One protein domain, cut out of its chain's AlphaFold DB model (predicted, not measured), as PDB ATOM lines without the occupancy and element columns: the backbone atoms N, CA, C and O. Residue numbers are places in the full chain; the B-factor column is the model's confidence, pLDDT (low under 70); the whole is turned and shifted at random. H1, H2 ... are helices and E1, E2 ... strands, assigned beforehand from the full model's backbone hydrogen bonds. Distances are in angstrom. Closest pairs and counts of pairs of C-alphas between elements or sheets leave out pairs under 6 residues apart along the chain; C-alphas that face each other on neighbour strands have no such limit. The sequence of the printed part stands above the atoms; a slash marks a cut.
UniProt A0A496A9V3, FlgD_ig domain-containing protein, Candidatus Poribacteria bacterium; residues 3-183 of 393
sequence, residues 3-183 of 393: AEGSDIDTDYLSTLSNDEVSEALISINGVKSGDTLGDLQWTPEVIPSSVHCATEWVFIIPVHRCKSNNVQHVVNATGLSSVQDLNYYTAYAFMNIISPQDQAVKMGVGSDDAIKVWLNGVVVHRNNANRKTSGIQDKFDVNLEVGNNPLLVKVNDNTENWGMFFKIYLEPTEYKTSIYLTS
ATOM      1  N   ALA A   3     126.268 102.172 162.508       92.88
ATOM      2  CA  ALA A   3     127.223 102.812 161.604       92.88
ATOM      3  C   ALA A   3     128.181 103.728 162.377       92.88
ATOM      4  O   ALA A   3     127.779 104.353 163.358       92.88
ATOM      5  N   GLU A   4     129.432 103.823 161.928       92.12
ATOM      6  CA  GLU A   4     130.408 104.764 162.487       92.12
ATOM      7  C   GLU A   4     130.074 106.203 162.059       92.12
ATOM      8  O   GLU A   4     129.790 106.469 160.890       92.12
ATOM      9  N   GLY A   5     130.111 107.128 163.019       91.88
ATOM     10  CA  GLY A   5     129.738 108.529 162.866       91.88
ATOM     11  C   GLY A   5     128.548 108.930 163.742       91.88
ATOM     12  O   GLY A   5     127.627 108.147 163.973       91.88
ATOM     13  N   SER A   6     128.557 110.171 164.231       90.75
ATOM     14  CA  SER A   6     127.574 110.685 165.192       90.75
ATOM     15  C   SER A   6     126.939 112.024 164.805       90.75
ATOM     16  O   SER A   6     126.368 112.706 165.650       90.75
ATOM     17  N   ASP A   7     126.987 112.431 163.540       93.38
ATOM     18  CA  ASP A   7     126.209 113.570 163.052       93.38
ATOM     19  C   ASP A   7     124.799 113.122 162.640       93.38
ATOM     20  O   ASP A   7     124.603 112.339 161.709       93.38
ATOM     21  N   ILE A   8     123.784 113.650 163.324       94.25
ATOM     22  CA  ILE A   8     122.390 113.277 163.078       94.25
ATOM     23  C   ILE A   8     121.906 113.660 161.670       94.25
ATOM     24  O   ILE A   8     120.984 113.022 161.155       94.25
ATOM     25  N   ASP A   9     122.525 114.658 161.033       93.94
ATOM     26  CA  ASP A   9     122.138 115.126 159.698       93.94
ATOM     27  C   ASP A   9     122.849 114.410 158.558       93.94
ATOM     28  O   ASP A   9     122.335 114.410 157.439       93.94
ATOM     29  N   THR A  10     123.992 113.787 158.833       95.44
ATOM     30  CA  THR A  10     124.726 113.018 157.832       95.44
ATOM     31  C   THR A  10     123.979 111.726 157.519       95.44
ATOM     32  O   THR A  10     123.731 110.926 158.419       95.44
ATOM     33  N   ASP A  11     123.650 111.494 156.249       92.81
ATOM     34  CA  ASP A  11     123.083 110.223 155.792       92.81
ATOM     35  C   ASP A  11     124.192 109.162 155.715       92.81
ATOM     36  O   ASP A  11     124.905 109.025 154.711       92.81
ATOM     37  N   TYR A  12     124.386 108.434 156.817       93.94
ATOM     38  CA  TYR A  12     125.431 107.414 156.876       93.94
ATOM     39  C   TYR A  12     125.101 106.202 156.008       93.94
ATOM     40  O   TYR A  12     126.030 105.557 155.532       93.94
ATOM     41  N   LEU A  13     123.821 105.908 155.757       90.75
ATOM     42  CA  LEU A  13     123.448 104.810 154.861       90.75
ATOM     43  C   LEU A  13     123.878 105.130 153.422       90.75
ATOM     44  O   LEU A  13     124.504 104.290 152.773       90.75
ATOM     45  N   SER A  14     123.659 106.370 152.970       86.56
ATOM     46  CA  SER A  14     124.113 106.862 151.657       86.56
ATOM     47  C   SER A  14     125.630 106.856 151.572       86.56
ATOM     48  O   SER A  14     126.208 106.309 150.638       86.56
ATOM     49  N   THR A  15     126.293 107.376 152.607       89.25
ATOM     50  CA  THR A  15     127.760 107.443 152.651       89.25
ATOM     51  C   THR A  15     128.398 106.054 152.557       89.25
ATOM     52  O   THR A  15     129.357 105.862 151.815       89.25
ATOM     53  N   LEU A  16     127.865 105.074 153.290       86.81
ATOM     54  CA  LEU A  16     128.407 103.713 153.338       86.81
ATOM     55  C   LEU A  16     128.088 102.888 152.087       86.81
ATOM     56  O   LEU A  16     128.832 101.966 151.761       86.81
ATOM     57  N   SER A  17     127.006 103.218 151.384       81.50
ATOM     58  CA  SER A  17     126.590 102.533 150.156       81.50
ATOM     59  C   SER A  17     127.048 103.216 148.870       81.50
ATOM     60  O   SER A  17     126.706 102.749 147.792       81.50
ATOM     61  N   ASN A  18     127.826 104.301 148.952       82.31
ATOM     62  CA  ASN A  18     128.153 105.153 147.802       82.31
ATOM     63  C   ASN A  18     126.892 105.630 147.051       82.31
ATOM     64  O   ASN A  18     126.817 105.551 145.826       82.31
ATOM     65  N   ASP A  19     125.918 106.131 147.812       78.00
ATOM     66  CA  ASP A  19     124.641 106.698 147.362       78.00
ATOM     67  C   ASP A  19     123.630 105.704 146.755       78.00
ATOM     68  O   ASP A  19     122.620 106.120 146.185       78.00
ATOM     69  N   GLU A  20     123.839 104.393 146.910       71.44
ATOM     70  CA  GLU A  20     122.872 103.374 146.466       71.44
ATOM     71  C   GLU A  20     121.645 103.268 147.393       71.44
ATOM     72  O   GLU A  20     120.532 103.015 146.928       71.44
ATOM     73  N   VAL A  21     121.824 103.482 148.700       79.94
ATOM     74  CA  VAL A  21     120.775 103.372 149.727       79.94
ATOM     75  C   VAL A  21     120.828 104.584 150.649       79.94
ATOM     76  O   VAL A  21     121.877 104.875 151.202       79.94
ATOM     77  N   SER A  22     119.702 105.257 150.890       83.38
ATOM     78  CA  SER A  22     119.617 106.418 151.794       83.38
ATOM     79  C   SER A  22     118.684 106.175 152.981       83.38
ATOM     80  O   SER A  22     117.820 105.296 152.936       83.38
ATOM     81  N   GLU A  23     118.800 106.993 154.030       87.88
ATOM     82  CA  GLU A  23     117.853 107.013 155.160       87.88
ATOM     83  C   GLU A  23     116.410 107.197 154.679       87.88
ATOM     84  O   GLU A  23     115.501 106.491 155.118       87.88
ATOM     85  N   ALA A  24     116.210 108.126 153.739       76.50
ATOM     86  CA  ALA A  24     114.905 108.388 153.147       76.50
ATOM     87  C   ALA A  24     114.374 107.151 152.409       76.50
ATOM     88  O   ALA A  24     113.224 106.768 152.620       76.50
ATOM     89  N   LEU A  25     115.218 106.491 151.609       71.06
ATOM     90  CA  LEU A  25     114.835 105.293 150.864       71.06
ATOM     91  C   LEU A  25     114.441 104.143 151.800       71.06
ATOM     92  O   LEU A  25     113.398 103.528 151.592       71.06
ATOM     93  N   ILE A  26     115.219 103.900 152.858       78.88
ATOM     94  CA  ILE A  26     114.893 102.890 153.874       78.88
ATOM     95  C   ILE A  26     113.591 103.228 154.600       78.88
ATOM     96  O   ILE A  26     112.776 102.347 154.853       78.88
ATOM     97  N   SER A  27     113.348 104.500 154.906       78.00
ATOM     98  CA  SER A  27     112.107 104.910 155.571       78.00
ATOM     99  C   SER A  27     110.848 104.807 154.699       78.00
ATOM    100  O   SER A  27     109.754 105.009 155.220       78.00
ATOM    101  N   ILE A  28     110.992 104.518 153.401       64.81
ATOM    102  CA  ILE A  28     109.886 104.254 152.467       64.81
ATOM    103  C   ILE A  28     109.773 102.753 152.204       64.81
ATOM    104  O   ILE A  28     108.709 102.172 152.372       64.81
ATOM    105  N   ASN A  29     110.878 102.129 151.794       64.25
ATOM    106  CA  ASN A  29     110.879 100.756 151.288       64.25
ATOM    107  C   ASN A  29     111.045  99.707 152.391       64.25
ATOM    108  O   ASN A  29     110.786  98.532 152.164       64.25
ATOM    109  N   GLY A  30     111.502 100.123 153.570       73.00
ATOM    110  CA  GLY A  30     111.861  99.225 154.652       73.00
ATOM    111  C   GLY A  30     113.137  98.432 154.407       73.00
ATOM    112  O   GLY A  30     113.905  98.697 153.482       73.00
ATOM    113  N   VAL A  31     113.387  97.501 155.324       73.00
ATOM    114  CA  VAL A  31     114.545  96.598 155.343       73.00
ATOM    115  C   VAL A  31     114.117  95.239 155.863       73.00
ATOM    116  O   VAL A  31     113.211  95.138 156.698       73.00
ATOM    117  N   LYS A  32     114.810  94.196 155.420       68.62
ATOM    118  CA  LYS A  32     114.643  92.833 155.911       68.62
ATOM    119  C   LYS A  32     115.794  92.456 156.828       68.62
ATOM    120  O   LYS A  32     116.916  92.953 156.727       68.62
ATOM    121  N   SER A  33     115.514  91.540 157.748       74.19
ATOM    122  CA  SER A  33     116.575  90.923 158.538       74.19
ATOM    123  C   SER A  33     117.545  90.216 157.599       74.19
ATOM    124  O   SER A  33     117.146  89.393 156.780       74.19
ATOM    125  N   GLY A  34     118.826  90.503 157.765       73.81
ATOM    126  CA  GLY A  34     119.886  89.950 156.947       73.81
ATOM    127  C   GLY A  34     120.376  90.883 155.846       73.81
ATOM    128  O   GLY A  34     121.504  90.674 155.402       73.81
ATOM    129  N   ASP A  35     119.609  91.916 155.470       78.62
ATOM    130  CA  ASP A  35     120.020  92.901 154.466       78.62
ATOM    131  C   ASP A  35     121.343  93.551 154.871       78.62
ATOM    132  O   ASP A  35     121.520  93.972 156.023       78.62
ATOM    133  N   THR A  36     122.276  93.629 153.924       81.69
ATOM    134  CA  THR A  36     123.630  94.120 154.177       81.69
ATOM    135  C   THR A  36     123.899  95.465 153.519       81.69
ATOM    136  O   THR A  36     123.325  95.819 152.491       81.69
ATOM    137  N   LEU A  37     124.803  96.224 154.133       81.56
ATOM    138  CA  LEU A  37     125.328  97.487 153.631       81.56
ATOM    139  C   LEU A  37     126.845  97.478 153.851       81.56
ATOM    140  O   LEU A  37     127.336  97.820 154.930       81.56
ATOM    141  N   GLY A  38     127.587  96.985 152.860       81.06
ATOM    142  CA  GLY A  38     128.986  96.600 153.063       81.06
ATOM    143  C   GLY A  38     129.091  95.469 154.093       81.06
ATOM    144  O   GLY A  38     128.432  94.442 153.948       81.06
ATOM    145  N   ASP A  39     129.884  95.681 155.145       82.56
ATOM    146  CA  ASP A  39     130.047  94.727 156.255       82.56
ATOM    147  C   ASP A  39     128.954  94.856 157.334       82.56
ATOM    148  O   ASP A  39     128.920  94.079 158.290       82.56
ATOM    149  N   LEU A  40     128.067  95.850 157.216       86.25
ATOM    150  CA  LEU A  40     126.971  96.054 158.159       86.25
ATOM    151  C   LEU A  40     125.764  95.207 157.781       86.25
ATOM    152  O   LEU A  40     125.503  94.972 156.604       86.25
ATOM    153  N   GLN A  41     124.975  94.829 158.783       86.62
ATOM    154  CA  GLN A  41     123.772  94.030 158.590       86.62
ATOM    155  C   GLN A  41     122.593  94.567 159.408       86.62
ATOM    156  O   GLN A  41     122.745  95.084 160.523       86.62
ATOM    157  N   TRP A  42     121.393  94.447 158.849       85.69
ATOM    158  CA  TRP A  42     120.146  94.600 159.588       85.69
ATOM    159  C   TRP A  42     119.860  93.326 160.379       85.69
ATOM    160  O   TRP A  42     119.626  92.266 159.807       85.69
ATOM    161  N   THR A  43     119.877  93.430 161.705       83.19
ATOM    162  CA  THR A  43     119.691  92.288 162.608       83.19
ATOM    163  C   THR A  43     118.438  92.496 163.459       83.19
ATOM    164  O   THR A  43     118.300  93.573 164.050       83.19
ATOM    165  N   PRO A  44     117.523  91.513 163.524       79.50
ATOM    166  CA  PRO A  44     116.313  91.610 164.325       79.50
ATOM    167  C   PRO A  44     116.662  91.423 165.802       79.50
ATOM    168  O   PRO A  44     117.320  90.454 166.169       79.50
ATOM    169  N   GLU A  45     116.228  92.352 166.648       83.06
ATOM    170  CA  GLU A  45     116.409  92.269 168.098       83.06
ATOM    171  C   GLU A  45     115.408  93.183 168.819       83.06
ATOM    172  O   GLU A  45     114.918  94.168 168.256       83.06
ATOM    173  N   VAL A  46     115.117  92.881 170.083       79.06
ATOM    174  CA  VAL A  46     114.292  93.723 170.950       79.06
ATOM    175  C   VAL A  46     115.178  94.681 171.737       79.06
ATOM    176  O   VAL A  46     116.001  94.258 172.546       79.06
ATOM    177  N   ILE A  47     114.960  95.989 171.580       82.06
ATOM    178  CA  ILE A  47     115.636  97.003 172.401       82.06
ATOM    179  C   ILE A  47     115.058  96.960 173.828       82.06
ATOM    180  O   ILE A  47     113.871  97.254 174.017       82.06
ATOM    181  N   PRO A  48     115.856  96.636 174.862       76.75
ATOM    182  CA  PRO A  48     115.353  96.558 176.227       76.75
ATOM    183  C   PRO A  48     114.832  97.909 176.732       76.75
ATOM    184  O   PRO A  48     115.441  98.956 176.523       76.75
ATOM    185  N   SER A  49     113.745  97.894 177.503       73.06
ATOM    186  CA  SER A  49     113.175  99.101 178.122       73.06
ATOM    187  C   SER A  49     113.913  99.562 179.388       73.06
ATOM    188  O   SER A  49     113.420 100.424 180.118       73.06
ATOM    189  N   SER A  50     115.077  98.982 179.690       70.19
ATOM    190  CA  SER A  50     115.789  99.210 180.943       70.19
ATOM    191  C   SER A  50     116.279 100.656 181.059       70.19
ATOM    192  O   SER A  50     117.163 101.121 180.340       70.19
ATOM    193  N   VAL A  51     115.719 101.366 182.036       72.81
ATOM    194  CA  VAL A  51     116.182 102.680 182.493       72.81
ATOM    195  C   VAL A  51     116.522 102.548 183.968       72.81
ATOM    196  O   VAL A  51     115.735 102.012 184.747       72.81
ATOM    197  N   HIS A  52     117.716 102.973 184.360       73.12
ATOM    198  CA  HIS A  52     118.161 102.946 185.750       73.12
ATOM    199  C   HIS A  52     118.192 104.375 186.268       73.12
ATOM    200  O   HIS A  52     118.967 105.199 185.787       73.12
ATOM    201  N   CYS A  53     117.326 104.665 187.235       75.06
ATOM    202  CA  CYS A  53     117.217 105.986 187.836       75.06
ATOM    203  C   CYS A  53     117.731 105.963 189.273       75.06
ATOM    204  O   CYS A  53     117.342 105.108 190.068       75.06
ATOM    205  N   ALA A  54     118.585 106.921 189.609       73.62
ATOM    206  CA  ALA A  54     119.117 107.114 190.946       73.62
ATOM    207  C   ALA A  54     119.052 108.593 191.332       73.62
ATOM    208  O   ALA A  54     119.124 109.491 190.491       73.62
ATOM    209  N   THR A  55     118.917 108.853 192.629       74.38
ATOM    210  CA  THR A  55     119.040 110.206 193.171       74.38
ATOM    211  C   THR A  55     120.500 110.444 193.534       74.38
ATOM    212  O   THR A  55     121.008 109.869 194.495       74.38
ATOM    213  N   GLU A  56     121.175 111.280 192.752       74.31
ATOM    214  CA  GLU A  56     122.532 111.747 193.022       74.31
ATOM    215  C   GLU A  56     122.466 113.065 193.803       74.31
ATOM    216  O   GLU A  56     121.608 113.909 193.553       74.31
ATOM    217  N   TRP A  57     123.374 113.269 194.754       68.25
ATOM    218  CA  TRP A  57     123.448 114.524 195.502       68.25
ATOM    219  C   TRP A  57     124.508 115.430 194.887       68.25
ATOM    220  O   TRP A  57     125.698 115.120 194.929       68.25
ATOM    221  N   VAL A  58     124.078 116.565 194.332       72.06
ATOM    222  CA  VAL A  58     124.982 117.642 193.912       72.06
ATOM    223  C   VAL A  58     124.952 118.698 195.013       72.06
ATOM    224  O   VAL A  58     124.004 119.477 195.130       72.06
ATOM    225  N   PHE A  59     125.971 118.678 195.876       80.56
ATOM    226  CA  PHE A  59     125.983 119.387 197.162       80.56
ATOM    227  C   PHE A  59     124.798 118.977 198.059       80.56
ATOM    228  O   PHE A  59     124.721 117.829 198.482       80.56
ATOM    229  N   ILE A  60     123.885 119.908 198.357       73.56
ATOM    230  CA  ILE A  60     122.687 119.694 199.188       73.56
ATOM    231  C   ILE A  60     121.409 119.517 198.356       73.56
ATOM    232  O   ILE A  60     120.317 119.464 198.917       73.56
ATOM    233  N   ILE A  61     121.526 119.470 197.026       63.38
ATOM    234  CA  ILE A  61     120.382 119.357 196.122       63.38
ATOM    235  C   ILE A  61     120.299 117.908 195.626       63.38
ATOM    236  O   ILE A  61     121.233 117.443 194.964       63.38
ATOM    237  N   PRO A  62     119.206 117.183 195.923       66.94
ATOM    238  CA  PRO A  62     118.969 115.878 195.328       66.94
ATOM    239  C   PRO A  62     118.617 116.073 193.848       66.94
ATOM    240  O   PRO A  62     117.640 116.741 193.509       66.94
ATOM    241  N   VAL A  63     119.416 115.491 192.963       68.44
ATOM    242  CA  VAL A  63     119.202 115.489 191.517       68.44
ATOM    243  C   VAL A  63     118.836 114.075 191.102       68.44
ATOM    244  O   VAL A  63     119.620 113.140 191.253       68.44
ATOM    245  N   HIS A  64     117.628 113.902 190.578       69.81
ATOM    246  CA  HIS A  64     117.210 112.617 190.040       69.81
ATOM    247  C   HIS A  64     117.781 112.452 188.631       69.81
ATOM    248  O   HIS A  64     117.543 113.295 187.765       69.81
ATOM    249  N   ARG A  65     118.560 111.394 188.406       71.06
ATOM    250  CA  ARG A  65     119.173 111.100 187.111       71.06
ATOM    251  C   ARG A  65     118.834 109.688 186.683       71.06
ATOM    252  O   ARG A  65     119.001 108.746 187.450       71.06
ATOM    253  N   CYS A  66     118.393 109.566 185.444       72.12
ATOM    254  CA  CYS A  66     118.188 108.294 184.775       72.12
ATOM    255  C   CYS A  66     119.297 108.090 183.745       72.12
ATOM    256  O   CYS A  66     119.811 109.067 183.204       72.12
ATOM    257  N   LYS A  67     119.688 106.835 183.531       76.88
ATOM    258  CA  LYS A  67     120.631 106.413 182.492       76.88
ATOM    259  C   LYS A  67     120.151 105.095 181.886       76.88
ATOM    260  O   LYS A  67     119.466 104.314 182.550       76.88
ATOM    261  N   SER A  68     120.536 104.836 180.648       84.38
ATOM    262  CA  SER A  68     120.324 103.571 179.951       84.38
ATOM    263  C   SER A  68     121.529 103.285 179.070       84.38
ATOM    264  O   SER A  68     122.207 104.214 178.652       84.38
ATOM    265  N   ASN A  69     121.793 102.004 178.831       86.69
ATOM    266  CA  ASN A  69     122.753 101.554 177.827       86.69
ATOM    267  C   ASN A  69     122.133 100.429 176.979       86.69
ATOM    268  O   ASN A  69     122.734  99.378 176.748       86.69
ATOM    269  N   ASN A  70     120.846 100.584 176.649       88.75
ATOM    270  CA  ASN A  70     120.064  99.535 176.002       88.75
ATOM    271  C   ASN A  70     120.497  99.293 174.549       88.75
ATOM    272  O   ASN A  70     120.377  98.165 174.078       88.75
ATOM    273  N   VAL A  71     121.071 100.292 173.872       90.88
ATOM    274  CA  VAL A  71     121.618 100.114 172.523       90.88
ATOM    275  C   VAL A  71     122.885  99.265 172.573       90.88
ATOM    276  O   VAL A  71     122.951  98.256 171.879       90.88
ATOM    277  N   GLN A  72     123.843  99.572 173.458       88.75
ATOM    278  CA  GLN A  72     125.043  98.738 173.615       88.75
ATOM    279  C   GLN A  72     124.700  97.298 174.024       88.75
ATOM    280  O   GLN A  72     125.370  96.358 173.600       88.75
ATOM    281  N   HIS A  73     123.638  97.096 174.813       86.44
ATOM    282  CA  HIS A  73     123.140  95.754 175.118       86.44
ATOM    283  C   HIS A  73     122.774  94.992 173.838       86.44
ATOM    284  O   HIS A  73     123.229  93.864 173.660       86.44
ATOM    285  N   VAL A  74     121.990  95.609 172.947       88.69
ATOM    286  CA  VAL A  74     121.605  95.014 171.657       88.69
ATOM    287  C   VAL A  74     122.835  94.733 170.804       88.69
ATOM    288  O   VAL A  74     122.956  93.634 170.272       88.69
ATOM    289  N   VAL A  75     123.780  95.672 170.722       89.75
ATOM    290  CA  VAL A  75     125.026  95.486 169.961       89.75
ATOM    291  C   VAL A  75     125.801  94.266 170.450       89.75
ATOM    292  O   VAL A  75     126.212  93.436 169.643       89.75
ATOM    293  N   ASN A  76     125.953  94.121 171.767       87.50
ATOM    294  CA  ASN A  76     126.665  92.991 172.357       87.50
ATOM    295  C   ASN A  76     125.917  91.663 172.160       87.50
ATOM    296  O   ASN A  76     126.555  90.640 171.927       87.50
ATOM    297  N   ALA A  77     124.585  91.667 172.263       83.75
ATOM    298  CA  ALA A  77     123.754  90.471 172.105       83.75
ATOM    299  C   ALA A  77     123.755  89.941 170.663       83.75
ATOM    300  O   ALA A  77     123.796  88.733 170.445       83.75
ATOM    301  N   THR A  78     123.754  90.853 169.692       84.00
ATOM    302  CA  THR A  78     123.684  90.545 168.255       84.00
ATOM    303  C   THR A  78     125.050  90.389 167.593       84.00
ATOM    304  O   THR A  78     125.141  89.842 166.499       84.00
ATOM    305  N   GLY A  79     126.120  90.874 168.230       86.38
ATOM    306  CA  GLY A  79     127.453  90.906 167.632       86.38
ATOM    307  C   GLY A  79     127.595  91.940 166.510       86.38
ATOM    308  O   GLY A  79     128.507  91.817 165.697       86.38
ATOM    309  N   LEU A  80     126.728  92.963 166.470       86.31
ATOM    310  CA  LEU A  80     126.748  94.033 165.457       86.31
ATOM    311  C   LEU A  80     128.058  94.837 165.432       86.31
ATOM    312  O   LEU A  80     128.348  95.510 164.449       86.31
ATOM    313  N   SER A  81     128.843  94.792 166.509       83.69
ATOM    314  CA  SER A  81     130.198  95.330 166.543       83.69
ATOM    315  C   SER A  81     131.088  94.501 167.463       83.69
ATOM    316  O   SER A  81     130.640  93.965 168.476       83.69
ATOM    317  N   SER A  82     132.376  94.425 167.124       79.94
ATOM    318  CA  SER A  82     133.414  93.872 168.002       79.94
ATOM    319  C   SER A  82     133.924  94.889 169.035       79.94
ATOM    320  O   SER A  82     134.658  94.524 169.956       79.94
ATOM    321  N   VAL A  83     133.534  96.162 168.898       79.81
ATOM    322  CA  VAL A  83     133.895  97.247 169.812       79.81
ATOM    323  C   VAL A  83     132.973  97.212 171.031       79.81
ATOM    324  O   VAL A  83     131.753  97.273 170.909       79.81
ATOM    325  N   GLN A  84     133.570  97.120 172.221       73.06
ATOM    326  CA  GLN A  84     132.831  96.966 173.483       73.06
ATOM    327  C   GLN A  84     132.143  98.249 173.970       73.06
ATOM    328  O   GLN A  84     131.216  98.157 174.771       73.06
ATOM    329  N   ASP A  85     132.614  99.413 173.519       81.25
ATOM    330  CA  ASP A  85     132.101 100.725 173.914       81.25
ATOM    331  C   ASP A  85     132.079 101.650 172.694       81.25
ATOM    332  O   ASP A  85     133.104 102.209 172.284       81.25
ATOM    333  N   LEU A  86     130.919 101.709 172.045       83.81
ATOM    334  CA  LEU A  86     130.726 102.470 170.820       83.81
ATOM    335  C   LEU A  86     130.516 103.942 171.153       83.81
ATOM    336  O   LEU A  86     129.423 104.321 171.540       83.81
ATOM    337  N   ASN A  87     131.562 104.740 170.941       88.94
ATOM    338  CA  ASN A  87     131.513 106.198 171.007       88.94
ATOM    339  C   ASN A  87     131.643 106.767 169.588       88.94
ATOM    340  O   ASN A  87     132.459 106.263 168.813       88.94
ATOM    341  N   TYR A  88     130.907 107.831 169.266       92.62
ATOM    342  CA  TYR A  88     130.826 108.421 167.919       92.62
ATOM    343  C   TYR A  88     130.176 107.494 166.883       92.62
ATOM    344  O   TYR A  88     130.635 107.395 165.746       92.62
ATOM    345  N   TYR A  89     129.103 106.807 167.277       93.88
ATOM    346  CA  TYR A  89     128.346 105.890 166.423       93.88
ATOM    347  C   TYR A  89     126.890 106.319 166.280       93.88
ATOM    348  O   TYR A  89     126.353 107.108 167.054       93.88
ATOM    349  N   THR A  90     126.232 105.747 165.279       94.88
ATOM    350  CA  THR A  90     124.806 105.893 165.035       94.88
ATOM    351  C   THR A  90     124.143 104.524 165.005       94.88
ATOM    352  O   THR A  90     124.598 103.610 164.321       94.88
ATOM    353  N   ALA A  91     123.019 104.401 165.704       94.94
ATOM    354  CA  ALA A  91     122.114 103.270 165.621       94.94
ATOM    355  C   ALA A  91     120.885 103.602 164.784       94.94
ATOM    356  O   ALA A  91     120.231 104.628 164.983       94.94
ATOM    357  N   TYR A  92     120.536 102.656 163.920       95.50
ATOM    358  CA  TYR A  92     119.288 102.638 163.178       95.50
ATOM    359  C   TYR A  92     118.421 101.476 163.647       95.50
ATOM    360  O   TYR A  92     118.865 100.319 163.654       95.50
ATOM    361  N   ALA A  93     117.176 101.790 163.982       93.69
ATOM    362  CA  ALA A  93     116.114 100.826 164.206       93.69
ATOM    363  C   ALA A  93     115.009 101.062 163.179       93.69
ATOM    364  O   ALA A  93     114.586 102.197 162.967       93.69
ATOM    365  N   PHE A  94     114.555  99.986 162.552       89.25
ATOM    366  CA  PHE A  94     113.456 100.008 161.602       89.25
ATOM    367  C   PHE A  94     112.355  99.076 162.089       89.25
ATOM    368  O   PHE A  94     112.642  98.014 162.644       89.25
ATOM    369  N   MET A  95     111.107  99.471 161.874       84.62
ATOM    370  CA  MET A  95     109.967  98.593 162.062       84.62
ATOM    371  C   MET A  95     108.789  99.013 161.195       84.62
ATOM    372  O   MET A  95     108.656 100.177 160.827       84.62
ATOM    373  N   ASN A  96     107.894  98.066 160.961       75.31
ATOM    374  CA  ASN A  96     106.608  98.313 160.336       75.31
ATOM    375  C   ASN A  96     105.525  98.466 161.410       75.31
ATOM    376  O   ASN A  96     105.456  97.682 162.363       75.31
ATOM    377  N   ILE A  97     104.697  99.498 161.264       77.44
ATOM    378  CA  ILE A  97     103.517  99.738 162.093       77.44
ATOM    379  C   ILE A  97     102.293  99.455 161.230       77.44
ATOM    380  O   ILE A  97     101.969 100.232 160.336       77.44
ATOM    381  N   ILE A  98     101.586  98.365 161.517       66.31
ATOM    382  CA  ILE A  98     100.330  98.063 160.826       66.31
ATOM    383  C   ILE A  98      99.189  98.771 161.554       66.31
ATOM    384  O   ILE A  98      98.932  98.505 162.735       66.31
ATOM    385  N   SER A  99      98.516  99.680 160.852       70.75
ATOM    386  CA  SER A  99      97.346 100.398 161.346       70.75
ATOM    387  C   SER A  99      96.081  99.900 160.640       70.75
ATOM    388  O   SER A  99      96.022  99.905 159.418       70.75
ATOM    389  N   PRO A 100      95.019  99.521 161.364       64.00
ATOM    390  CA  PRO A 100      93.781  99.033 160.745       64.00
ATOM    391  C   PRO A 100      92.901 100.141 160.137       64.00
ATOM    392  O   PRO A 100      91.866  99.854 159.548       64.00
ATOM    393  N   GLN A 101      93.258 101.409 160.336       69.19
ATOM    394  CA  GLN A 101      92.542 102.573 159.812       69.19
ATOM    395  C   GLN A 101      93.461 103.796 159.813       69.19
ATOM    396  O   GLN A 101      94.439 103.831 160.565       69.19
ATOM    397  N   ASP A 102      93.093 104.831 159.063       79.56
ATOM    398  CA  ASP A 102      93.720 106.142 159.210       79.56
ATOM    399  C   ASP A 102      93.457 106.677 160.621       79.56
ATOM    400  O   ASP A 102      92.305 106.793 161.055       79.56
ATOM    401  N   GLN A 103      94.513 106.997 161.365       82.69
ATOM    402  CA  GLN A 103      94.363 107.497 162.730       82.69
ATOM    403  C   GLN A 103      95.512 108.396 163.172       82.69
ATOM    404  O   GLN A 103      96.687 108.108 162.958       82.69
ATOM    405  N   ALA A 104      95.155 109.476 163.864       89.25
ATOM    406  CA  ALA A 104      96.117 110.311 164.564       89.25
ATOM    407  C   ALA A 104      96.536 109.629 165.871       89.25
ATOM    408  O   ALA A 104      95.692 109.271 166.696       89.25
ATOM    409  N   VAL A 105      97.841 109.485 166.081       88.69
ATOM    410  CA  VAL A 105      98.416 108.903 167.296       88.69
ATOM    411  C   VAL A 105      99.486 109.816 167.867       88.69
ATOM    412  O   VAL A 105     100.180 110.539 167.149       88.69
ATOM    413  N   LYS A 106      99.665 109.746 169.185       91.94
ATOM    414  CA  LYS A 106     100.805 110.384 169.835       91.94
ATOM    415  C   LYS A 106     101.960 109.391 169.886       91.94
ATOM    416  O   LYS A 106     101.812 108.284 170.405       91.94
ATOM    417  N   MET A 107     103.121 109.802 169.395       92.88
ATOM    418  CA  MET A 107     104.373 109.067 169.526       92.88
ATOM    419  C   MET A 107     105.249 109.695 170.605       92.88
ATOM    420  O   MET A 107     105.205 110.899 170.861       92.88
ATOM    421  N   GLY A 108     106.027 108.854 171.274       93.81
ATOM    422  CA  GLY A 108     107.063 109.248 172.210       93.81
ATOM    423  C   GLY A 108     108.385 108.611 171.832       93.81
ATOM    424  O   GLY A 108     108.426 107.416 171.543       93.81
ATOM    425  N   VAL A 109     109.462 109.388 171.885       94.31
ATOM    426  CA  VAL A 109     110.819 108.900 171.622       94.31
ATOM    427  C   VAL A 109     111.818 109.418 172.647       94.31
ATOM    428  O   VAL A 109     111.550 110.377 173.376       94.31
ATOM    429  N   GLY A 110     112.977 108.776 172.720       92.56
ATOM    430  CA  GLY A 110     114.085 109.208 173.563       92.56
ATOM    431  C   GLY A 110     115.424 108.755 173.012       92.56
ATOM    432  O   GLY A 110     115.509 107.698 172.385       92.56
ATOM    433  N   SER A 111     116.449 109.563 173.262       92.31
ATOM    434  CA  SER A 111     117.826 109.309 172.841       92.31
ATOM    435  C   SER A 111     118.808 109.632 173.956       92.31
ATOM    436  O   SER A 111     118.415 110.192 174.981       92.31
ATOM    437  N   ASP A 112     120.079 109.283 173.767       87.50
ATOM    438  CA  ASP A 112     121.150 109.987 174.469       87.50
ATOM    439  C   ASP A 112     121.345 111.352 173.820       87.50
ATOM    440  O   ASP A 112     120.559 112.232 174.128       87.50
ATOM    441  N   ASP A 113     122.218 111.522 172.832       91.56
ATOM    442  CA  ASP A 113     122.416 112.814 172.175       91.56
ATOM    443  C   ASP A 113     121.211 113.234 171.302       91.56
ATOM    444  O   ASP A 113     120.232 113.842 171.751       91.56
ATOM    445  N   ALA A 114     121.235 112.886 170.026       94.12
ATOM    446  CA  ALA A 114     120.271 113.315 169.032       94.12
ATOM    447  C   ALA A 114     119.401 112.159 168.541       94.12
ATOM    448  O   ALA A 114     119.714 110.974 168.662       94.12
ATOM    449  N   ILE A 115     118.261 112.535 167.971       96.38
ATOM    450  CA  ILE A 115     117.312 111.604 167.376       96.38
ATOM    451  C   ILE A 115     116.689 112.197 166.124       96.38
ATOM    452  O   ILE A 115     116.403 113.398 166.053       96.38
ATOM    453  N   LYS A 116     116.443 111.339 165.142       97.88
ATOM    454  CA  LYS A 116     115.699 111.660 163.927       97.88
ATOM    455  C   LYS A 116     114.791 110.484 163.600       97.88
ATOM    456  O   LYS A 116     115.200 109.330 163.710       97.88
ATOM    457  N   VAL A 117     113.541 110.788 163.285       97.88
ATOM    458  CA  VAL A 117     112.477 109.805 163.093       97.88
ATOM    459  C   VAL A 117     111.802 110.082 161.769       97.88
ATOM    460  O   VAL A 117     111.390 111.215 161.506       97.88
ATOM    461  N   TRP A 118     111.653 109.029 160.981       96.44
ATOM    462  CA  TRP A 118     110.881 109.028 159.758       96.44
ATOM    463  C   TRP A 118     109.686 108.107 159.903       96.44
ATOM    464  O   TRP A 118     109.800 107.038 160.501       96.44
ATOM    465  N   LEU A 119     108.576 108.522 159.311       92.56
ATOM    466  CA  LEU A 119     107.370 107.729 159.137       92.56
ATOM    467  C   LEU A 119     106.930 107.892 157.682       92.56
ATOM    468  O   LEU A 119     106.794 109.027 157.221       92.56
ATOM    469  N   ASN A 120     106.754 106.784 156.966       81.56
ATOM    470  CA  ASN A 120     106.314 106.757 155.565       81.56
ATOM    471  C   ASN A 120     107.167 107.676 154.665       81.56
ATOM    472  O   ASN A 120     106.653 108.488 153.898       81.56
ATOM    473  N   GLY A 121     108.493 107.632 154.816       80.12
ATOM    474  CA  GLY A 121     109.413 108.480 154.049       80.12
ATOM    475  C   GLY A 121     109.595 109.916 154.542       80.12
ATOM    476  O   GLY A 121     110.505 110.611 154.085       80.12
ATOM    477  N   VAL A 122     108.771 110.389 155.479       87.81
ATOM    478  CA  VAL A 122     108.778 111.786 155.934       87.81
ATOM    479  C   VAL A 122     109.440 111.900 157.300       87.81
ATOM    480  O   VAL A 122     109.102 111.167 158.223       87.81
ATOM    481  N   VAL A 123     110.348 112.869 157.468       95.12
ATOM    482  CA  VAL A 123     110.900 113.206 158.791       95.12
ATOM    483  C   VAL A 123     109.794 113.814 159.655       95.12
ATOM    484  O   VAL A 123     109.416 114.969 159.465       95.12
ATOM    485  N   VAL A 124     109.298 113.044 160.621       96.00
ATOM    486  CA  VAL A 124     108.227 113.461 161.543       96.00
ATOM    487  C   VAL A 124     108.760 114.046 162.846       96.00
ATOM    488  O   VAL A 124     108.066 114.813 163.508       96.00
ATOM    489  N   HIS A 125     110.004 113.726 163.211       97.81
ATOM    490  CA  HIS A 125     110.663 114.317 164.372       97.81
ATOM    491  C   HIS A 125     112.170 114.396 164.177       97.81
ATOM    492  O   HIS A 125     112.799 113.487 163.639       97.81
ATOM    493  N   ARG A 126     112.763 115.487 164.657       96.44
ATOM    494  CA  ARG A 126     114.211 115.682 164.681       96.44
ATOM    495  C   ARG A 126     114.584 116.530 165.883       96.44
ATOM    496  O   ARG A 126     114.091 117.645 166.035       96.44
ATOM    497  N   ASN A 127     115.517 116.039 166.686       95.56
ATOM    498  CA  ASN A 127     116.068 116.770 167.815       95.56
ATOM    499  C   ASN A 127     117.580 116.554 167.868       95.56
ATOM    500  O   ASN A 127     118.038 115.467 168.205       95.56
ATOM    501  N   ASN A 128     118.343 117.586 167.501       93.75
ATOM    502  CA  ASN A 128     119.797 117.596 167.630       93.75
ATOM    503  C   ASN A 128     120.164 118.288 168.943       93.75
ATOM    504  O   ASN A 128     120.298 119.512 168.993       93.75
ATOM    505  N   ALA A 129     120.244 117.500 170.010       87.62
ATOM    506  CA  ALA A 129     120.592 117.966 171.340       87.62
ATOM    507  C   ALA A 129     121.796 117.172 171.853       87.62
ATOM    508  O   ALA A 129     121.951 116.007 171.532       87.62
ATOM    509  N   ASN A 130     122.641 117.796 172.669       87.88
ATOM    510  CA  ASN A 130     123.585 117.059 173.508       87.88
ATOM    511  C   ASN A 130     122.887 116.853 174.855       87.88
ATOM    512  O   ASN A 130     122.801 117.781 175.669       87.88
ATOM    513  N   ARG A 131     122.250 115.694 175.025       87.06
ATOM    514  CA  ARG A 131     121.443 115.366 176.205       87.06
ATOM    515  C   ARG A 131     121.765 113.945 176.657       87.06
ATOM    516  O   ARG A 131     122.425 113.198 175.960       87.06
ATOM    517  N   LYS A 132     121.324 113.607 177.867       84.44
ATOM    518  CA  LYS A 132     121.477 112.255 178.408       84.44
ATOM    519  C   LYS A 132     120.186 111.479 178.268       84.44
ATOM    520  O   LYS A 132     119.102 112.057 178.382       84.44
ATOM    521  N   THR A 133     120.299 110.171 178.143       80.69
ATOM    522  CA  THR A 133     119.159 109.286 177.995       80.69
ATOM    523  C   THR A 133     118.379 109.111 179.297       80.69
ATOM    524  O   THR A 133     118.930 108.818 180.361       80.69
ATOM    525  N   SER A 134     117.059 109.292 179.232       80.94
ATOM    526  CA  SER A 134     116.173 109.221 180.404       80.94
ATOM    527  C   SER A 134     114.819 108.569 180.102       80.94
ATOM    528  O   SER A 134     113.815 108.917 180.725       80.94
ATOM    529  N   GLY A 135     114.771 107.643 179.140       86.50
ATOM    530  CA  GLY A 135     113.526 107.059 178.635       86.50
ATOM    531  C   GLY A 135     112.863 107.951 177.582       86.50
ATOM    532  O   GLY A 135     113.552 108.596 176.805       86.50
ATOM    533  N   ILE A 136     111.526 108.008 177.555       89.88
ATOM    534  CA  ILE A 136     110.776 108.869 176.621       89.88
ATOM    535  C   ILE A 136     110.922 110.340 177.029       89.88
ATOM    536  O   ILE A 136     110.511 110.722 178.126       89.88
ATOM    537  N   GLN A 137     111.457 111.161 176.131       91.69
ATOM    538  CA  GLN A 137     111.768 112.574 176.363       91.69
ATOM    539  C   GLN A 137     110.974 113.499 175.442       91.69
ATOM    540  O   GLN A 137     110.470 114.527 175.890       91.69
ATOM    541  N   ASP A 138     110.815 113.100 174.181       95.00
ATOM    542  CA  ASP A 138     110.118 113.876 173.165       95.00
ATOM    543  C   ASP A 138     108.764 113.218 172.886       95.00
ATOM    544  O   ASP A 138     108.653 111.989 172.883       95.00
ATOM    545  N   LYS A 139     107.723 114.025 172.668       95.50
ATOM    546  CA  LYS A 139     106.392 113.550 172.269       95.50
ATOM    547  C   LYS A 139     105.836 114.439 171.171       95.50
ATOM    548  O   LYS A 139     105.885 115.659 171.301       95.50
ATOM    549  N   PHE A 140     105.275 113.829 170.143       95.44
ATOM    550  CA  PHE A 140     104.733 114.519 168.978       95.44
ATOM    551  C   PHE A 140     103.561 113.723 168.403       95.44
ATOM    552  O   PHE A 140     103.404 112.535 168.691       95.44
ATOM    553  N   ASP A 141     102.703 114.403 167.654       93.75
ATOM    554  CA  ASP A 141     101.542 113.796 167.009       93.75
ATOM    555  C   ASP A 141     101.897 113.429 165.567       93.75
ATOM    556  O   ASP A 141     102.573 114.193 164.877       93.75
ATOM    557  N   VAL A 142     101.446 112.259 165.126       93.38
ATOM    558  CA  VAL A 142     101.584 111.781 163.746       93.38
ATOM    559  C   VAL A 142     100.276 111.158 163.286       93.38
ATOM    560  O   VAL A 142      99.442 110.775 164.107       93.38
ATOM    561  N   ASN A 143     100.120 111.017 161.976       88.00
ATOM    562  CA  ASN A 143      99.025 110.259 161.392       88.00
ATOM    563  C   ASN A 143      99.579 108.934 160.878       88.00
ATOM    564  O   ASN A 143     100.572 108.930 160.156       88.00
ATOM    565  N   LEU A 144      98.945 107.840 161.283       82.94
ATOM    566  CA  LEU A 144      99.109 106.544 160.646       82.94
ATOM    567  C   LEU A 144      98.079 106.440 159.527       82.94
ATOM    568  O   LEU A 144      96.917 106.795 159.730       82.94
ATOM    569  N   GLU A 145      98.519 105.949 158.382       81.06
ATOM    570  CA  GLU A 145      97.671 105.546 157.265       81.06
ATOM    571  C   GLU A 145      97.175 104.118 157.507       81.06
ATOM    572  O   GLU A 145      97.842 103.333 158.185       81.06
ATOM    573  N   VAL A 146      96.003 103.762 156.989       74.06
ATOM    574  CA  VAL A 146      95.550 102.367 156.958       74.06
ATOM    575  C   VAL A 146      96.593 101.484 156.256       74.06
ATOM    576  O   VAL A 146      97.170 101.866 155.242       74.06
ATOM    577  N   GLY A 147      96.847 100.298 156.806       61.59
ATOM    578  CA  GLY A 147      97.875  99.380 156.329       61.59
ATOM    579  C   GLY A 147      99.248  99.636 156.953       61.59
ATOM    580  O   GLY A 147      99.371  99.964 158.138       61.59
ATOM    581  N   ASN A 148     100.304  99.398 156.175       70.12
ATOM    582  CA  ASN A 148     101.679  99.448 156.657       70.12
ATOM    583  C   ASN A 148     102.216 100.883 156.741       70.12
ATOM    584  O   ASN A 148     102.141 101.637 155.776       70.12
ATOM    585  N   ASN A 149     102.840 101.217 157.867       80.62
ATOM    586  CA  ASN A 149     103.530 102.480 158.081       80.62
ATOM    587  C   ASN A 149     104.998 102.214 158.461       80.62
ATOM    588  O   ASN A 149     105.283 101.925 159.633       80.62
ATOM    589  N   PRO A 150     105.936 102.280 157.500       81.19
ATOM    590  CA  PRO A 150     107.361 102.130 157.761       81.19
ATOM    591  C   PRO A 150     107.881 103.221 158.703       81.19
ATOM    592  O   PRO A 150     107.732 104.419 158.447       81.19
ATOM    593  N   LEU A 151     108.530 102.808 159.791       91.94
ATOM    594  CA  LEU A 151     109.135 103.689 160.782       91.94
ATOM    595  C   LEU A 151     110.642 103.440 160.844       91.94
ATOM    596  O   LEU A 151     111.089 102.353 161.210       91.94
ATOM    597  N   LEU A 152     111.424 104.485 160.583       94.81
ATOM    598  CA  LEU A 152     112.871 104.488 160.792       94.81
ATOM    599  C   LEU A 152     113.222 105.441 161.935       94.81
ATOM    600  O   LEU A 152     112.819 106.604 161.942       94.81
ATOM    601  N   VAL A 153     114.015 104.963 162.890       96.25
ATOM    602  CA  VAL A 153     114.537 105.752 164.008       96.25
ATOM    603  C   VAL A 153     116.057 105.715 163.975       96.25
ATOM    604  O   VAL A 153     116.666 104.645 163.991       96.25
ATOM    605  N   LYS A 154     116.665 106.900 163.975       96.62
ATOM    606  CA  LYS A 154     118.108 107.113 164.073       96.62
ATOM    607  C   LYS A 154     118.432 107.776 165.403       96.62
ATOM    608  O   LYS A 154     117.867 108.826 165.706       96.62
ATOM    609  N   VAL A 155     119.362 107.198 166.156       95.31
ATOM    610  CA  VAL A 155     119.951 107.795 167.364       95.31
ATOM    611  C   VAL A 155     121.461 107.748 167.238       95.31
ATOM    612  O   VAL A 155     122.008 106.732 166.823       95.31
ATOM    613  N   ASN A 156     122.134 108.829 167.597       92.88
ATOM    614  CA  ASN A 156     123.586 108.882 167.682       92.88
ATOM    615  C   ASN A 156     124.057 108.841 169.140       92.88
ATOM    616  O   ASN A 156     123.318 109.157 170.075       92.88
ATOM    617  N   ASP A 157     125.319 108.476 169.283       88.69
ATOM    618  CA  ASP A 157     126.098 108.596 170.497       88.69
ATOM    619  C   ASP A 157     127.425 109.275 170.173       88.69
ATOM    620  O   ASP A 157     128.115 108.884 169.228       88.69
ATOM    621  N   ASN A 158     127.785 110.299 170.940       86.81
ATOM    622  CA  ASN A 158     129.125 110.865 170.918       86.81
ATOM    623  C   ASN A 158     130.021 110.213 171.971       86.81
ATOM    624  O   ASN A 158     131.169 109.898 171.658       86.81
ATOM    625  N   THR A 159     129.536 110.079 173.210       84.31
ATOM    626  CA  THR A 159     130.321 109.544 174.327       84.31
ATOM    627  C   THR A 159     129.456 108.944 175.437       84.31
ATOM    628  O   THR A 159     128.462 109.554 175.813       84.31
ATOM    629  N   GLU A 160     129.991 107.945 176.146       83.81
ATOM    630  CA  GLU A 160     129.384 107.276 177.313       83.81
ATOM    631  C   GLU A 160     128.277 106.262 176.941       83.81
ATOM    632  O   GLU A 160     128.379 105.517 175.976       83.81
ATOM    633  N   ASN A 161     127.268 106.117 177.807       85.25
ATOM    634  CA  ASN A 161     126.179 105.172 177.608       85.25
ATOM    635  C   ASN A 161     125.096 105.818 176.763       85.25
ATOM    636  O   ASN A 161     124.695 106.940 177.060       85.25
ATOM    637  N   TRP A 162     124.486 105.034 175.883       89.38
ATOM    638  CA  TRP A 162     123.465 105.546 174.992       89.38
ATOM    639  C   TRP A 162     122.224 104.680 174.943       89.38
ATOM    640  O   TRP A 162     122.244 103.458 175.136       89.38
ATOM    641  N   GLY A 163     121.099 105.353 174.721       89.44
ATOM    642  CA  GLY A 163     119.798 104.720 174.767       89.44
ATOM    643  C   GLY A 163     118.896 105.142 173.627       89.44
ATOM    644  O   GLY A 163     118.911 106.299 173.222       89.44
ATOM    645  N   MET A 164     118.069 104.211 173.165       92.38
ATOM    646  CA  MET A 164     116.995 104.460 172.208       92.38
ATOM    647  C   MET A 164     115.670 104.027 172.830       92.38
ATOM    648  O   MET A 164     115.555 102.931 173.384       92.38
ATOM    649  N   PHE A 165     114.665 104.896 172.749       90.56
ATOM    650  CA  PHE A 165     113.331 104.636 173.278       90.56
ATOM    651  C   PHE A 165     112.271 105.030 172.267       90.56
ATOM    652  O   PHE A 165     112.358 106.087 171.646       90.56
ATOM    653  N   PHE A 166     111.235 104.205 172.173       89.62
ATOM    654  CA  PHE A 166     110.081 104.440 171.321       89.62
ATOM    655  C   PHE A 166     108.807 103.966 172.023       89.62
ATOM    656  O   PHE A 166     108.809 102.958 172.733       89.62
ATOM    657  N   LYS A 167     107.715 104.714 171.854       87.00
ATOM    658  CA  LYS A 167     106.390 104.360 172.360       87.00
ATOM    659  C   LYS A 167     105.297 104.982 171.500       87.00
ATOM    660  O   LYS A 167     105.333 106.177 171.230       87.00
ATOM    661  N   ILE A 168     104.269 104.201 171.186       85.50
ATOM    662  CA  ILE A 168     103.008 104.698 170.625       85.50
ATOM    663  C   ILE A 168     101.982 104.754 171.755       85.50
ATOM    664  O   ILE A 168     101.843 103.805 172.533       85.50
ATOM    665  N   TYR A 169     101.295 105.884 171.889       82.69
ATOM    666  CA  TYR A 169     100.217 106.067 172.852       82.69
ATOM    667  C   TYR A 169      98.881 105.877 172.132       82.69
ATOM    668  O   TYR A 169      98.473 106.726 171.343       82.69
ATOM    669  N   LEU A 170      98.221 104.756 172.416       70.44
ATOM    670  CA  LEU A 170      96.855 104.478 171.979       70.44
ATOM    671  C   LEU A 170      95.896 104.905 173.094       70.44
ATOM    672  O   LEU A 170      96.045 104.459 174.235       70.44
ATOM    673  N   GLU A 171      94.945 105.789 172.789       56.66
ATOM    674  CA  GLU A 171      93.917 106.183 173.757       56.66
ATOM    675  C   GLU A 171      92.910 105.031 173.967       56.66
ATOM    676  O   GLU A 171      92.495 104.405 172.991       56.66
ATOM    677  N   PRO A 172      92.476 104.723 175.206       46.53
ATOM    678  CA  PRO A 172      91.646 103.543 175.487       46.53
ATOM    679  C   PRO A 172      90.185 103.594 175.010       46.53
ATOM    680  O   PRO A 172      89.430 102.660 175.290       46.53
ATOM    681  N   THR A 173      89.728 104.676 174.378       37.53
ATOM    682  CA  THR A 173      88.302 104.870 174.072       37.53
ATOM    683  C   THR A 173      87.936 104.512 172.632       37.53
ATOM    684  O   THR A 173      88.362 105.158 171.683       37.53
ATOM    685  N   GLU A 174      87.071 103.498 172.537       33.56
ATOM    686  CA  GLU A 174      86.194 103.097 171.421       33.56
ATOM    687  C   GLU A 174      86.769 102.499 170.135       33.56
ATOM    688  O   GLU A 174      85.989 102.027 169.309       33.56
ATOM    689  N   TYR A 175      88.082 102.333 170.013       36.66
ATOM    690  CA  TYR A 175      88.656 101.557 168.915       36.66
ATOM    691  C   TYR A 175      89.489 100.407 169.478       36.66
ATOM    692  O   TYR A 175      90.571 100.591 170.031       36.66
ATOM    693  N   LYS A 176      88.963  99.178 169.372       38.56
ATOM    694  CA  LYS A 176      89.800  97.976 169.467       38.56
ATOM    695  C   LYS A 176      90.713  97.972 168.240       38.56
ATOM    696  O   LYS A 176      90.345  97.416 167.215       38.56
ATOM    697  N   THR A 177      91.880  98.593 168.343       40.06
ATOM    698  CA  THR A 177      92.915  98.543 167.308       40.06
ATOM    699  C   THR A 177      94.214  98.085 167.948       40.06
ATOM    700  O   THR A 177      94.817  98.796 168.752       40.06
ATOM    701  N   SER A 178      94.615  96.856 167.641       44.59
ATOM    702  CA  SER A 178      95.960  96.353 167.902       44.59
ATOM    703  C   SER A 178      96.888  96.885 166.817       44.59
ATOM    704  O   SER A 178      96.634  96.664 165.639       44.59
ATOM    705  N   ILE A 179      97.953  97.580 167.214       41.84
ATOM    706  CA  ILE A 179      99.107  97.808 166.342       41.84
ATOM    707  C   ILE A 179      99.979  96.561 166.446       41.84
ATOM    708  O   ILE A 179     100.432  96.219 167.543       41.84
ATOM    709  N   TYR A 180     100.208  95.888 165.323       45.03
ATOM    710  CA  TYR A 180     101.188  94.813 165.248       45.03
ATOM    711  C   TYR A 180     102.555  95.427 164.955       45.03
ATOM    712  O   TYR A 180     102.726  96.148 163.975       45.03
ATOM    713  N   LEU A 181     103.511  95.176 165.849       45.09
ATOM    714  CA  LEU A 181     104.922  95.476 165.633       45.09
ATOM    715  C   LEU A 181     105.533  94.197 165.058       45.09
ATOM    716  O   LEU A 181     105.739  93.238 165.802       45.09
ATOM    717  N   THR A 182     105.749  94.131 163.747       50.25
ATOM    718  CA  THR A 182     106.322  92.930 163.127       50.25
ATOM    719  C   THR A 182     107.849  93.014 163.174       50.25
ATOM    720  O   THR A 182     108.461  93.852 162.515       50.25
ATOM    721  N   SER A 183     108.474  92.164 163.996       41.28
ATOM    722  CA  SER A 183     109.928  91.920 163.980       41.28
ATOM    723  C   SER A 183     110.310  90.662 163.196       41.28
ATOM    724  O   SER A 183     111.495  90.371 163.050       41.28
TER     725      SER A 183
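Overview. This is residues 3 to 183 of the 393 residues of the protein "FlgD_ig domain-containing protein" of Candidatus Poribacteria bacterium (UniProt A0A496A9V3). Two strongly twisted antiparallel sheets lie face to face as a sandwich, a larger one of E6, E5, E8, E3 and E10 and a smaller one of E7, E4 and E9. The helix H2 covers part of the larger sheet's other face with H1 next to it, and the hairpin of E1 and E2 reaches away from the sandwich as an arm. The printed part has 181 residues with three named helices and ten named strands, in the order H1 H2 E1 E2 H3 and then E3 to E10; the class is mixed, helices and strands. The whole is compact, with a radius of gyration of the C-alphas of 16.9 A and spans of 53 by 46 by 27 A.

Along the chain. In the larger sheet E3 is residues 89 to 99, 31.9 A long from C-alpha 89 at (128.346, 105.890, 166.423), and E8 is residues 147 to 157, 32.9 A long. E5 is residues 115 to 119, E6 122 to 127 and E10 180 to 182, ending at C-alpha 182 at (106.322, 92.930, 163.127). In the smaller sheet E4 is residues 103 to 110, 22.6 A long, E7 138 to 144 and E9 165 to 169. E1 is residues 52 to 58 and E2 61 to 67, 18.1 A and 18.8 A long. H1 is residues 12 to 17, beginning at C-alpha 12 at (125.431, 107.414, 156.876); H2 is 23 to 29 and H3 70 to 78, 12.4 A long.

Arrangement. The larger sheet runs E6, E5, E8, E3, E10. E8 and E3 are antiparallel at 163 degrees, with N 93 and O 153 2.9 A apart, within hydrogen-bond range. Also within range are N 116 and O 154 of E5 and E8, 2.9 A, and N 117 and O 125 of the hairpin E5 and E6, 2.8 A. E3 and E10 have no such pair; C-alphas 98 and 180 face each other at 5.6 A. The smaller sheet runs E7, E4, E9, with N 107 and O 140 at 2.8 A and N 108 and O 167 at 2.8 A. The sheets' facing parts are 9.8 A centre to centre, their best planes 16 degrees apart. H2 is on the larger sheet at a height of 7.8 A, along the strands at 23 degrees to E5 on the local plane; the C-alphas of Ser 27 and Leu 152 are its closest to E8, 5.3 A. H1 and H2 only just touch, with 3 pairs of C-alphas within 8 A, the closest those of Leu 13 and Glu 23, 6.0 A. H3 only grazes the larger sheet, with residues 71 to 75. The hairpin E1 and E2 has N 54 and O 65 at 2.9 A; both strands are apart from E3 to E9. In H1, H2 and H3 every O i to N i+4 pair is within hydrogen-bond range.

Size, cuts and confidence. The farthest C-alphas are those of Glu 20 and Ile 60, 55.2 A apart. The printed part has no cut. The link H2 to E1, 22 residues, is long. The mean pLDDT of the printed part is 81.2; residues 171 to 183 are among those under 70.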